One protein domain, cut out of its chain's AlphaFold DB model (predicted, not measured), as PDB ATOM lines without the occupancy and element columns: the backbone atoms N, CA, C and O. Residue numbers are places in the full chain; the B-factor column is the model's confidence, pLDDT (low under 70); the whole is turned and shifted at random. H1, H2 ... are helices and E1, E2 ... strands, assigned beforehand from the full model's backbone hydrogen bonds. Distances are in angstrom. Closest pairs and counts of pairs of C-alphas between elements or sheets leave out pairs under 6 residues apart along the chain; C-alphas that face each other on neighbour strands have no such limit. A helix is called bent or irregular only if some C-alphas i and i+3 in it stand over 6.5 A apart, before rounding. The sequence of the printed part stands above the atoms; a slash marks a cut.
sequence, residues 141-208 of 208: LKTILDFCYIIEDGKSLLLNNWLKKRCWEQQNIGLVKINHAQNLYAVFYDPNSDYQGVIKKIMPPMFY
ATOM      1  N   LEU A 141      30.313 -15.456  -6.219       66.88
ATOM      2  CA  LEU A 141      30.431 -16.904  -6.169       66.88
ATOM      3  C   LEU A 141      30.489 -17.342  -4.707       66.88
ATOM      4  O   LEU A 141      31.499 -17.159  -4.030       66.88
ATOM      5  N   LYS A 142      29.403 -17.958  -4.240       78.75
ATOM      6  CA  LYS A 142      29.362 -18.599  -2.928       78.75
ATOM      7  C   LYS A 142      30.425 -19.694  -2.860       78.75
ATOM      8  O   LYS A 142      30.466 -20.601  -3.691       78.75
ATOM      9  N   THR A 143      31.274 -19.607  -1.853       83.62
ATOM     10  CA  THR A 143      32.259 -20.620  -1.483       83.62
ATOM     11  C   THR A 143      31.590 -21.742  -0.687       83.62
ATOM     12  O   THR A 143      30.462 -21.600  -0.220       83.62
ATOM     13  N   ILE A 144      32.285 -22.865  -0.469       84.19
ATOM     14  CA  ILE A 144      31.764 -23.958   0.377       84.19
ATOM     15  C   ILE A 144      31.407 -23.446   1.788       84.19
ATOM     16  O   ILE A 144      30.405 -23.881   2.354       84.19
ATOM     17  N   LEU A 145      32.159 -22.474   2.325       89.38
ATOM     18  CA  LEU A 145      31.911 -21.896   3.653       89.38
ATOM     19  C   LEU A 145      30.553 -21.188   3.754       89.38
ATOM     20  O   LEU A 145      29.965 -21.162   4.834       89.38
ATOM     21  N   ASP A 146      30.029 -20.664   2.643       88.00
ATOM     22  CA  ASP A 146      28.719 -19.998   2.591       88.00
ATOM     23  C   ASP A 146      27.544 -20.974   2.750       88.00
ATOM     24  O   ASP A 146      26.401 -20.556   2.934       88.00
ATOM     25  N   PHE A 147      27.829 -22.277   2.708       89.94
ATOM     26  CA  PHE A 147      26.868 -23.353   2.935       89.94
ATOM     27  C   PHE A 147      27.141 -24.122   4.238       89.94
ATOM     28  O   PHE A 147      26.435 -25.087   4.536       89.94
ATOM     29  N   CYS A 148      28.145 -23.714   5.020       92.00
ATOM     30  CA  CYS A 148      28.464 -24.311   6.313       92.00
ATOM     31  C   CYS A 148      27.723 -23.597   7.450       92.00
ATOM     32  O   CYS A 148      27.610 -22.368   7.473       92.00
ATOM     33  N   TYR A 149      27.282 -24.374   8.439       94.31
ATOM     34  CA  TYR A 149      26.534 -23.879   9.591       94.31
ATOM     35  C   TYR A 149      27.189 -24.314  10.907       94.31
ATOM     36  O   TYR A 149      27.707 -25.425  11.006       94.31
ATOM     37  N   ILE A 150      27.145 -23.440  11.912       94.31
ATOM     38  CA  ILE A 150      27.567 -23.690  13.293       94.31
ATOM     39  C   ILE A 150      26.333 -23.697  14.186       94.31
ATOM     40  O   ILE A 150      25.483 -22.812  14.081       94.31
ATOM     41  N   ILE A 151      26.254 -24.685  15.076       93.19
ATOM     42  CA  ILE A 151      25.227 -24.734  16.114       93.19
ATOM     43  C   ILE A 151      25.781 -24.058  17.366       93.19
ATOM     44  O   ILE A 151      26.762 -24.522  17.940       93.19
ATOM     45  N   GLU A 152      25.145 -22.971  17.787       91.81
ATOM     46  CA  GLU A 152      25.497 -22.208  18.985       91.81
ATOM     47  C   GLU A 152      24.206 -21.743  19.665       91.81
ATOM     48  O   GLU A 152      23.293 -21.258  18.996       91.81
ATOM     49  N   ASP A 153      24.094 -21.950  20.980       90.31
ATOM     50  CA  ASP A 153      22.908 -21.602  21.777       90.31
ATOM     51  C   ASP A 153      21.583 -22.142  21.202       90.31
ATOM     52  O   ASP A 153      20.558 -21.457  21.162       90.31
ATOM     53  N   GLY A 154      21.612 -23.378  20.692       89.25
ATOM     54  CA  GLY A 154      20.448 -24.034  20.086       89.25
ATOM     55  C   GLY A 154      20.013 -23.448  18.736       89.25
ATOM     56  O   GLY A 154      18.951 -23.807  18.231       89.25
ATOM     57  N   LYS A 155      20.813 -22.560  18.134       91.88
ATOM     58  CA  LYS A 155      20.541 -21.936  16.833       91.88
ATOM     59  C   LYS A 155      21.557 -22.383  15.794       91.88
ATOM     60  O   LYS A 155      22.723 -22.590  16.107       91.88
ATOM     61  N   SER A 156      21.110 -22.473  14.544       93.94
ATOM     62  CA  SER A 156      21.982 -22.672  13.386       93.94
ATOM     63  C   SER A 156      22.384 -21.314  12.812       93.94
ATOM     64  O   SER A 156      21.523 -20.522  12.421       93.94
ATOM     65  N   LEU A 157      23.683 -21.026  12.791       93.94
ATOM     66  CA  LEU A 157      24.268 -19.784  12.288       93.94
ATOM     67  C   LEU A 157      25.167 -20.084  11.089       93.94
ATOM     68  O   LEU A 157      25.855 -21.098  11.072       93.94
ATOM     69  N   LEU A 158      25.219 -19.183  10.107       95.25
ATOM     70  CA  LEU A 158      26.193 -19.290   9.016       95.25
ATOM     71  C   LEU A 158      27.619 -19.206   9.569       95.25
ATOM     72  O   LEU A 158      27.941 -18.264  10.303       95.25
ATOM     73  N   LEU A 159      28.476 -20.149   9.169       93.94
ATOM     74  CA  LEU A 159      29.869 -20.231   9.615       93.94
ATOM     75  C   LEU A 159      30.605 -18.905   9.395       93.94
ATOM     76  O   LEU A 159      31.239 -18.395  10.315       93.94
ATOM     77  N   ASN A 160      30.463 -18.301   8.213       92.62
ATOM     78  CA  ASN A 160      31.114 -17.031   7.887       92.62
ATOM     79  C   ASN A 160      30.707 -15.892   8.835       92.62
ATOM     80  O   ASN A 160      31.552 -15.097   9.243       92.62
ATOM     81  N   ASN A 161      29.437 -15.829   9.245       93.00
ATOM     82  CA  ASN A 161      28.977 -14.821  10.202       93.00
ATOM     83  C   ASN A 161      29.516 -15.103  11.609       93.00
ATOM     84  O   ASN A 161      29.925 -14.179  12.314       93.00
ATOM     85  N   TRP A 162      29.541 -16.377  12.003       94.69
ATOM     86  CA  TRP A 162      30.072 -16.821  13.291       94.69
ATOM     87  C   TRP A 162      31.577 -16.531  13.430       94.69
ATOM     88  O   TRP A 162      32.002 -16.048  14.481       94.69
ATOM     89  N   LEU A 163      32.352 -16.726  12.355       93.69
ATOM     90  CA  LEU A 163      33.780 -16.396  12.280       93.69
ATOM     91  C   LEU A 163      34.037 -14.892  12.303       93.69
ATOM     92  O   LEU A 163      34.839 -14.424  13.110       93.69
ATOM     93  N   LYS A 164      33.314 -14.123  11.476       93.44
ATOM     94  CA  LYS A 164      33.431 -12.656  11.436       93.44
ATOM     95  C   LYS A 164      33.169 -12.031  12.804       93.44
ATOM     96  O   LYS A 164      33.932 -11.174  13.231       93.44
ATOM     97  N   LYS A 165      32.138 -12.493  13.524       93.88
ATOM     98  CA  LYS A 165      31.797 -11.993  14.868       93.88
ATOM     99  C   LYS A 165      32.919 -12.219  15.894       93.88
ATOM    100  O   LYS A 165      33.012 -11.466  16.857       93.88
ATOM    101  N   ARG A 166      33.743 -13.251  15.700       93.31
ATOM    102  CA  ARG A 166      34.834 -13.646  16.606       93.31
ATOM    103  C   ARG A 166      36.217 -13.207  16.131       93.31
ATOM    104  O   ARG A 166      37.185 -13.424  16.852       93.31
ATOM    105  N   CYS A 167      36.314 -12.606  14.943       92.56
ATOM    106  CA  CYS A 167      37.582 -12.331  14.263       92.56
ATOM    107  C   CYS A 167      38.452 -13.593  14.124       92.56
ATOM    108  O   CYS A 167      39.658 -13.558  14.354       92.56
ATOM    109  N   TRP A 168      37.820 -14.723  13.802       93.81
ATOM    110  CA  TRP A 168      38.479 -16.022  13.668       93.81
ATOM    111  C   TRP A 168      38.677 -16.398  12.207       93.81
ATOM    112  O   TRP A 168      37.835 -16.118  11.354       93.81
ATOM    113  N   GLU A 169      39.777 -17.087  11.931       91.81
ATOM    114  CA  GLU A 169      40.102 -17.568  10.593       91.81
ATOM    115  C   GLU A 169      39.776 -19.056  10.454       91.81
ATOM    116  O   GLU A 169      40.129 -19.867  11.311       91.81
ATOM    117  N   GLN A 170      39.138 -19.438   9.342       92.88
ATOM    118  CA  GLN A 170      38.699 -20.821   9.125       92.88
ATOM    119  C   GLN A 170      39.860 -21.827   9.139       92.88
ATOM    120  O   GLN A 170      39.671 -22.972   9.534       92.88
ATOM    121  N   GLN A 171      41.062 -21.398   8.734       92.56
ATOM    122  CA  GLN A 171      42.267 -22.231   8.711       92.56
ATOM    123  C   GLN A 171      42.725 -22.710  10.092       92.56
ATOM    124  O   GLN A 171      43.468 -23.685  10.174       92.56
ATOM    125  N   ASN A 172      42.263 -22.051  11.154       93.62
ATOM    126  CA  ASN A 172      42.618 -22.343  12.539       93.62
ATOM    127  C   ASN A 172      41.513 -23.150  13.238       93.62
ATOM    128  O   ASN A 172      41.419 -23.146  14.465       93.62
ATOM    129  N   ILE A 173      40.646 -23.814  12.462       94.31
ATOM    130  CA  ILE A 173      39.566 -24.663  12.968       94.31
ATOM    131  C   ILE A 173      39.930 -26.140  12.847       94.31
ATOM    132  O   ILE A 173      40.228 -26.640  11.762       94.31
ATOM    133  N   GLY A 174      39.827 -26.848  13.968       93.06
ATOM    134  CA  GLY A 174      39.820 -28.302  14.041       93.06
ATOM    135  C   GLY A 174      38.386 -28.831  14.048       93.06
ATOM    136  O   GLY A 174      37.534 -28.318  14.775       93.06
ATOM    137  N   LEU A 175      38.118 -29.868  13.252       93.69
ATOM    138  CA  LEU A 175      36.821 -30.544  13.199       93.69
ATOM    139  C   LEU A 175      36.961 -31.996  13.657       93.69
ATOM    140  O   LEU A 175      37.783 -32.739  13.124       93.69
ATOM    141  N   VAL A 176      36.120 -32.419  14.600       93.44
ATOM    142  CA  VAL A 176      36.045 -33.815  15.061       93.44
ATOM    143  C   VAL A 176      34.636 -34.337  14.840       93.44
ATOM    144  O   VAL A 176      33.673 -33.755  15.327       93.44
ATOM    145  N   LYS A 177      34.490 -35.442  14.108       94.19
ATOM    146  CA  LYS A 177      33.178 -36.053  13.859       94.19
ATOM    147  C   LYS A 177      32.545 -36.513  15.176       94.19
ATOM    148  O   LYS A 177      33.179 -37.237  15.940       94.19
ATOM    149  N   ILE A 178      31.289 -36.139  15.415       93.56
ATOM    150  CA  ILE A 178      30.537 -36.593  16.589       93.56
ATOM    151  C   ILE A 178      29.899 -37.951  16.280       93.56
ATOM    152  O   ILE A 178      29.171 -38.108  15.298       93.56
ATOM    153  N   ASN A 179      30.175 -38.948  17.120       92.62
ATOM    154  CA  ASN A 179      29.595 -40.281  16.976       92.62
ATOM    155  C   ASN A 179      28.071 -40.241  17.154       92.62
ATOM    156  O   ASN A 179      27.551 -39.473  17.957       92.62
ATOM    157  N   HIS A 180      27.361 -41.091  16.408       92.19
ATOM    158  CA  HIS A 180      25.894 -41.216  16.443       92.19
ATOM    159  C   HIS A 180      25.101 -39.962  16.020       92.19
ATOM    160  O   HIS A 180      23.878 -39.959  16.123       92.19
ATOM    161  N   ALA A 181      25.763 -38.939  15.469       89.19
ATOM    162  CA  ALA A 181      25.127 -37.779  14.851       89.19
ATOM    163  C   ALA A 181      25.539 -37.674  13.374       89.19
ATOM    164  O   ALA A 181      26.724 -37.644  13.032       89.19
ATOM    165  N   GLN A 182      24.560 -37.645  12.468       89.19
ATOM    166  CA  GLN A 182      24.840 -37.572  11.036       89.19
ATOM    167  C   GLN A 182      25.323 -36.168  10.658       89.19
ATOM    168  O   GLN A 182      24.654 -35.181  10.945       89.19
ATOM    169  N   ASN A 183      26.475 -36.096   9.982       87.62
ATOM    170  CA  ASN A 183      27.069 -34.856   9.466       87.62
ATOM    171  C   ASN A 183      27.301 -33.760  10.524       87.62
ATOM    172  O   ASN A 183      27.310 -32.578  10.184       87.62
ATOM    173  N   LEU A 184      27.517 -34.141  11.786       92.06
ATOM    174  CA  LEU A 184      27.805 -33.208  12.870       92.06
ATOM    175  C   LEU A 184      29.263 -33.323  13.321       92.06
ATOM    176  O   LEU A 184      29.790 -34.420  13.520       92.06
ATOM    177  N   TYR A 185      29.897 -32.168  13.503       94.12
ATOM    178  CA  TYR A 185      31.298 -32.057  13.881       94.12
ATOM    179  C   TYR A 185      31.424 -31.127  15.088       94.12
ATOM    180  O   TYR A 185      30.821 -30.056  15.115       94.12
ATOM    181  N   ALA A 186      32.209 -31.540  16.079       93.44
ATOM    182  CA  ALA A 186      32.695 -30.665  17.129       93.44
ATOM    183  C   ALA A 186      33.762 -29.735  16.542       93.44
ATOM    184  O   ALA A 186      34.596 -30.164  15.741       93.44
ATOM    185  N   VAL A 187      33.703 -28.467  16.938       93.81
ATOM    186  CA  VAL A 187      34.518 -27.380  16.391       93.81
ATOM    187  C   VAL A 187      35.466 -26.899  17.475       93.81
ATOM    188  O   VAL A 187      35.032 -26.539  18.567       93.81
ATOM    189  N   PHE A 188      36.753 -26.872  17.155       93.81
ATOM    190  CA  PHE A 188      37.816 -26.363  18.015       93.81
ATOM    191  C   PHE A 188      38.537 -25.236  17.287       93.81
ATOM    192  O   PHE A 188      38.716 -25.313  16.075       93.81
ATOM    193  N   TYR A 189      38.949 -24.201  18.012       94.00
ATOM    194  CA  TYR A 189      39.700 -23.084  17.447       94.00
ATOM    195  C   TYR A 189      41.001 -22.901  18.217       94.00
ATOM    196  O   TYR A 189      40.972 -22.715  19.432       94.00
ATOM    197  N   ASP A 190      42.120 -22.938  17.504       93.56
ATOM    198  CA  ASP A 190      43.429 -22.609  18.057       93.56
ATOM    199  C   ASP A 190      44.329 -22.055  16.938       93.56
ATOM    200  O   ASP A 190      44.654 -22.789  16.001       93.56
ATOM    201  N   PRO A 191      44.734 -20.771  17.003       89.56
ATOM    202  CA  PRO A 191      45.595 -20.159  15.994       89.56
ATOM    203  C   PRO A 191      47.031 -20.700  16.001       89.56
ATOM    204  O   PRO A 191      47.754 -20.484  15.032       89.56
ATOM    205  N   ASN A 192      47.453 -21.387  17.067       90.75
ATOM    206  CA  ASN A 192      48.804 -21.937  17.194       90.75
ATOM    207  C   ASN A 192      48.884 -23.432  16.843       90.75
ATOM    208  O   ASN A 192      49.981 -23.981  16.751       90.75
ATOM    209  N   SER A 193      47.741 -24.095  16.658       88.31
ATOM    210  CA  SER A 193      47.678 -25.511  16.293       88.31
ATOM    211  C   SER A 193      47.822 -25.725  14.786       88.31
ATOM    212  O   SER A 193      47.411 -24.901  13.968       88.31
ATOM    213  N   ASP A 194      48.321 -26.902  14.399       88.69
ATOM    214  CA  ASP A 194      48.405 -27.329  12.995       88.69
ATOM    215  C   ASP A 194      47.073 -27.900  12.476       88.69
ATOM    216  O   ASP A 194      46.960 -29.025  11.980       88.69
ATOM    217  N   TYR A 195      46.002 -27.127  12.649       91.44
ATOM    218  CA  TYR A 195      44.697 -27.495  12.126       91.44
ATOM    219  C   TYR A 195      44.625 -27.320  10.606       91.44
ATOM    220  O   TYR A 195      45.271 -26.464   9.994       91.44
ATOM    221  N   GLN A 196      43.806 -28.176   9.992       87.44
ATOM    222  CA  GLN A 196      43.610 -28.224   8.542       87.44
ATOM    223  C   GLN A 196      42.540 -27.234   8.056       87.44
ATOM    224  O   GLN A 196      42.459 -26.982   6.854       87.44
ATOM    225  N   GLY A 197      41.753 -26.667   8.975       90.75
ATOM    226  CA  GLY A 197      40.615 -25.805   8.686       90.75
ATOM    227  C   GLY A 197      39.352 -26.566   8.286       90.75
ATOM    228  O   GLY A 197      39.338 -27.793   8.172       90.75
ATOM    229  N   VAL A 198      38.275 -25.816   8.048       89.62
ATOM    230  CA  VAL A 198      37.012 -26.349   7.500       89.62
ATOM    231  C   VAL A 198      37.184 -26.708   6.027       89.62
ATOM    232  O   VAL A 198      36.728 -27.755   5.571       89.62
ATOM    233  N   ILE A 199      37.889 -25.851   5.289       88.75
ATOM    234  CA  ILE A 199      38.431 -26.151   3.968       88.75
ATOM    235  C   ILE A 199      39.934 -26.309   4.131       88.75
ATOM    236  O   ILE A 199      40.602 -25.420   4.667       88.75
ATOM    237  N   LYS A 200      40.448 -27.434   3.623       82.19
ATOM    238  CA  LYS A 200      41.865 -27.793   3.693       82.19
ATOM    239  C   LYS A 200      42.732 -26.638   3.187       82.19
ATOM    240  O   LYS A 200      42.486 -26.136   2.087       82.19
ATOM    241  N   LYS A 201      43.747 -26.237   3.963       68.81
ATOM    242  CA  LYS A 201      44.764 -25.269   3.519       68.81
ATOM    243  C   LYS A 201      45.289 -25.697   2.144       68.81
ATOM    244  O   LYS A 201      45.830 -26.792   1.992       68.81
ATOM    245  N   ILE A 202      45.125 -24.839   1.139       58.31
ATOM    246  CA  ILE A 202      45.795 -25.020  -0.147       58.31
ATOM    247  C   ILE A 202      47.265 -24.690   0.111       58.31
ATOM    248  O   ILE A 202      47.635 -23.521   0.169       58.31
ATOM    249  N   MET A 203      48.097 -25.709   0.331       46.75
ATOM    250  CA  MET A 203      49.544 -25.510   0.303       46.75
ATOM    251  C   MET A 203      49.923 -25.092  -1.123       46.75
ATOM    252  O   MET A 203      49.564 -25.806  -2.067       46.75
ATOM    253  N   PRO A 204      50.624 -23.959  -1.322       40.72
ATOM    254  CA  PRO A 204      51.251 -23.705  -2.607       40.72
ATOM    255  C   PRO A 204      52.186 -24.882  -2.924       40.72
ATOM    256  O   PRO A 204      52.772 -25.454  -1.997       40.72
ATOM    257  N   PRO A 205      52.311 -25.292  -4.199       40.69
ATOM    258  CA  PRO A 205      53.257 -26.334  -4.562       40.69
ATOM    259  C   PRO A 205      54.640 -25.924  -4.056       40.69
ATOM    260  O   PRO A 205      55.130 -24.845  -4.393       40.69
ATOM    261  N   MET A 206      55.248 -26.762  -3.212       34.09
ATOM    262  CA  MET A 206      56.667 -26.633  -2.910       34.09
ATOM    263  C   MET A 206      57.405 -26.887  -4.220       34.09
ATOM    264  O   MET A 206      57.438 -28.015  -4.709       34.09
ATOM    265  N   PHE A 207      57.924 -25.818  -4.815       41.38
ATOM    266  CA  PHE A 207      58.933 -25.925  -5.852       41.38
ATOM    267  C   PHE A 207      60.178 -26.526  -5.187       41.38
ATOM    268  O   PHE A 207      60.830 -25.851  -4.391       41.38
ATOM    269  N   TYR A 208      60.436 -27.804  -5.458       41.19
ATOM    270  CA  TYR A 208      61.750 -28.425  -5.309       41.19
ATOM    271  C   TYR A 208      62.402 -28.490  -6.687       41.19
ATOM    272  O   TYR A 208      61.665 -28.792  -7.657       41.19
TER     273      TYR A 208
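What this domain is: This is residues 141 to 208 of the 208 residues of the protein "Predicted nucleotidyltransferase" of Proteus mirabilis (UniProt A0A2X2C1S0). Two small two-strand hairpins, E3 with E4 and E1 with E2, point different ways and come near each other through E1 and E4, while two short helices, H1 and H2, sit together at the end of the E1 and E2 hairpin where E1 begins and E2 ends. After E4 the chain loops back past the start of E3, and residues 203 to 208 stick out as a free tail toward one end of the longest axis. The printed part has 68 residues with two named helices and four named strands, in the order H1, E1, E2, H2, E3, E4, and each of the two sheets is antiparallel, one in the order E3 - E4 and the other E1 - E2. The class is mixed, helices and strands, with 30 residues in named elements, under half of those printed. The whole is only just loose, close to compact, with a radius of gyration of the C-alphas of 13.5 A, and its elongated outline spans 48 by 29 by 25 A.

Where its parts are: The two longest strands by residues make one sheet. E3 is residues 173 to 177 and measures 13.1 A from first to last C-alpha; it begins at C-alpha 173, (39.566, -24.663, 12.968). E4 is residues 185 to 189, 12.8 A long, and ends at C-alpha 189, (39.700, -23.084, 17.447). In the other sheet, E1 is residues 149 to 152, 9.6 A long, and E2 is residues 155 to 158, 10.0 A long. H2, the longest helix by residues, is residues 159 to 166 and measures 10.8 A. H1 is residues 144 to 147, 5.6 A long, and begins at C-alpha 144, (31.764, -23.958, 0.377). Neither helix is bent.

How they stand to each other: E3 and E4 form a hairpin of antiparallel strands, with 156 degrees between their N-to-C directions. The C-alphas of Leu 175 and Val 187 face each other at 5.1 A. N 174 and O 188 are within hydrogen-bond range at 2.8 A, and so are N 188 and O 174 at 2.9 A. E4 and E1 are near each other, with 6 pairs of C-alphas within 10 A. E1 and E2 form the other hairpin, antiparallel at 142 degrees. N 150 and O 157 are within hydrogen-bond range at 2.8 A, as are N 155 and O 152 at 2.9 A. E3 is apart from both E1 and E2, and E2 is apart from E4. The closest C-alphas of E1 and H2 are those of Tyr 149 and Leu 159, 4.9 A apart. H1 and H2 touch, with 5 pairs of C-alphas within 8 A; the closest are those of Leu 145 and Asn 160, 6.5 A apart. H1 is apart from E3 and E4, and H2 is apart from E4. In H2, 3 of 4 O i to N i+4 pairs are within hydrogen-bond range, while H1 is too short for such a pair.

The domain as a whole: The two C-alphas farthest apart are those of Gly 154 and Tyr 208, at 48.7 A. The printed part has no cut, and Tyr 208 is the chain's last residue. The links from H1 to E1, E1 to E2 and E2 to H2 are tight; those from H2 to E3 and E3 to E4, with 6 and 7 residues, are short. Residues 190 to 208 hold no named element, and of these 203 to 208 stand free. The mean pLDDT of the printed part is 85.8; residue 141 and residues 201 to 208 are under 70 in this predicted model.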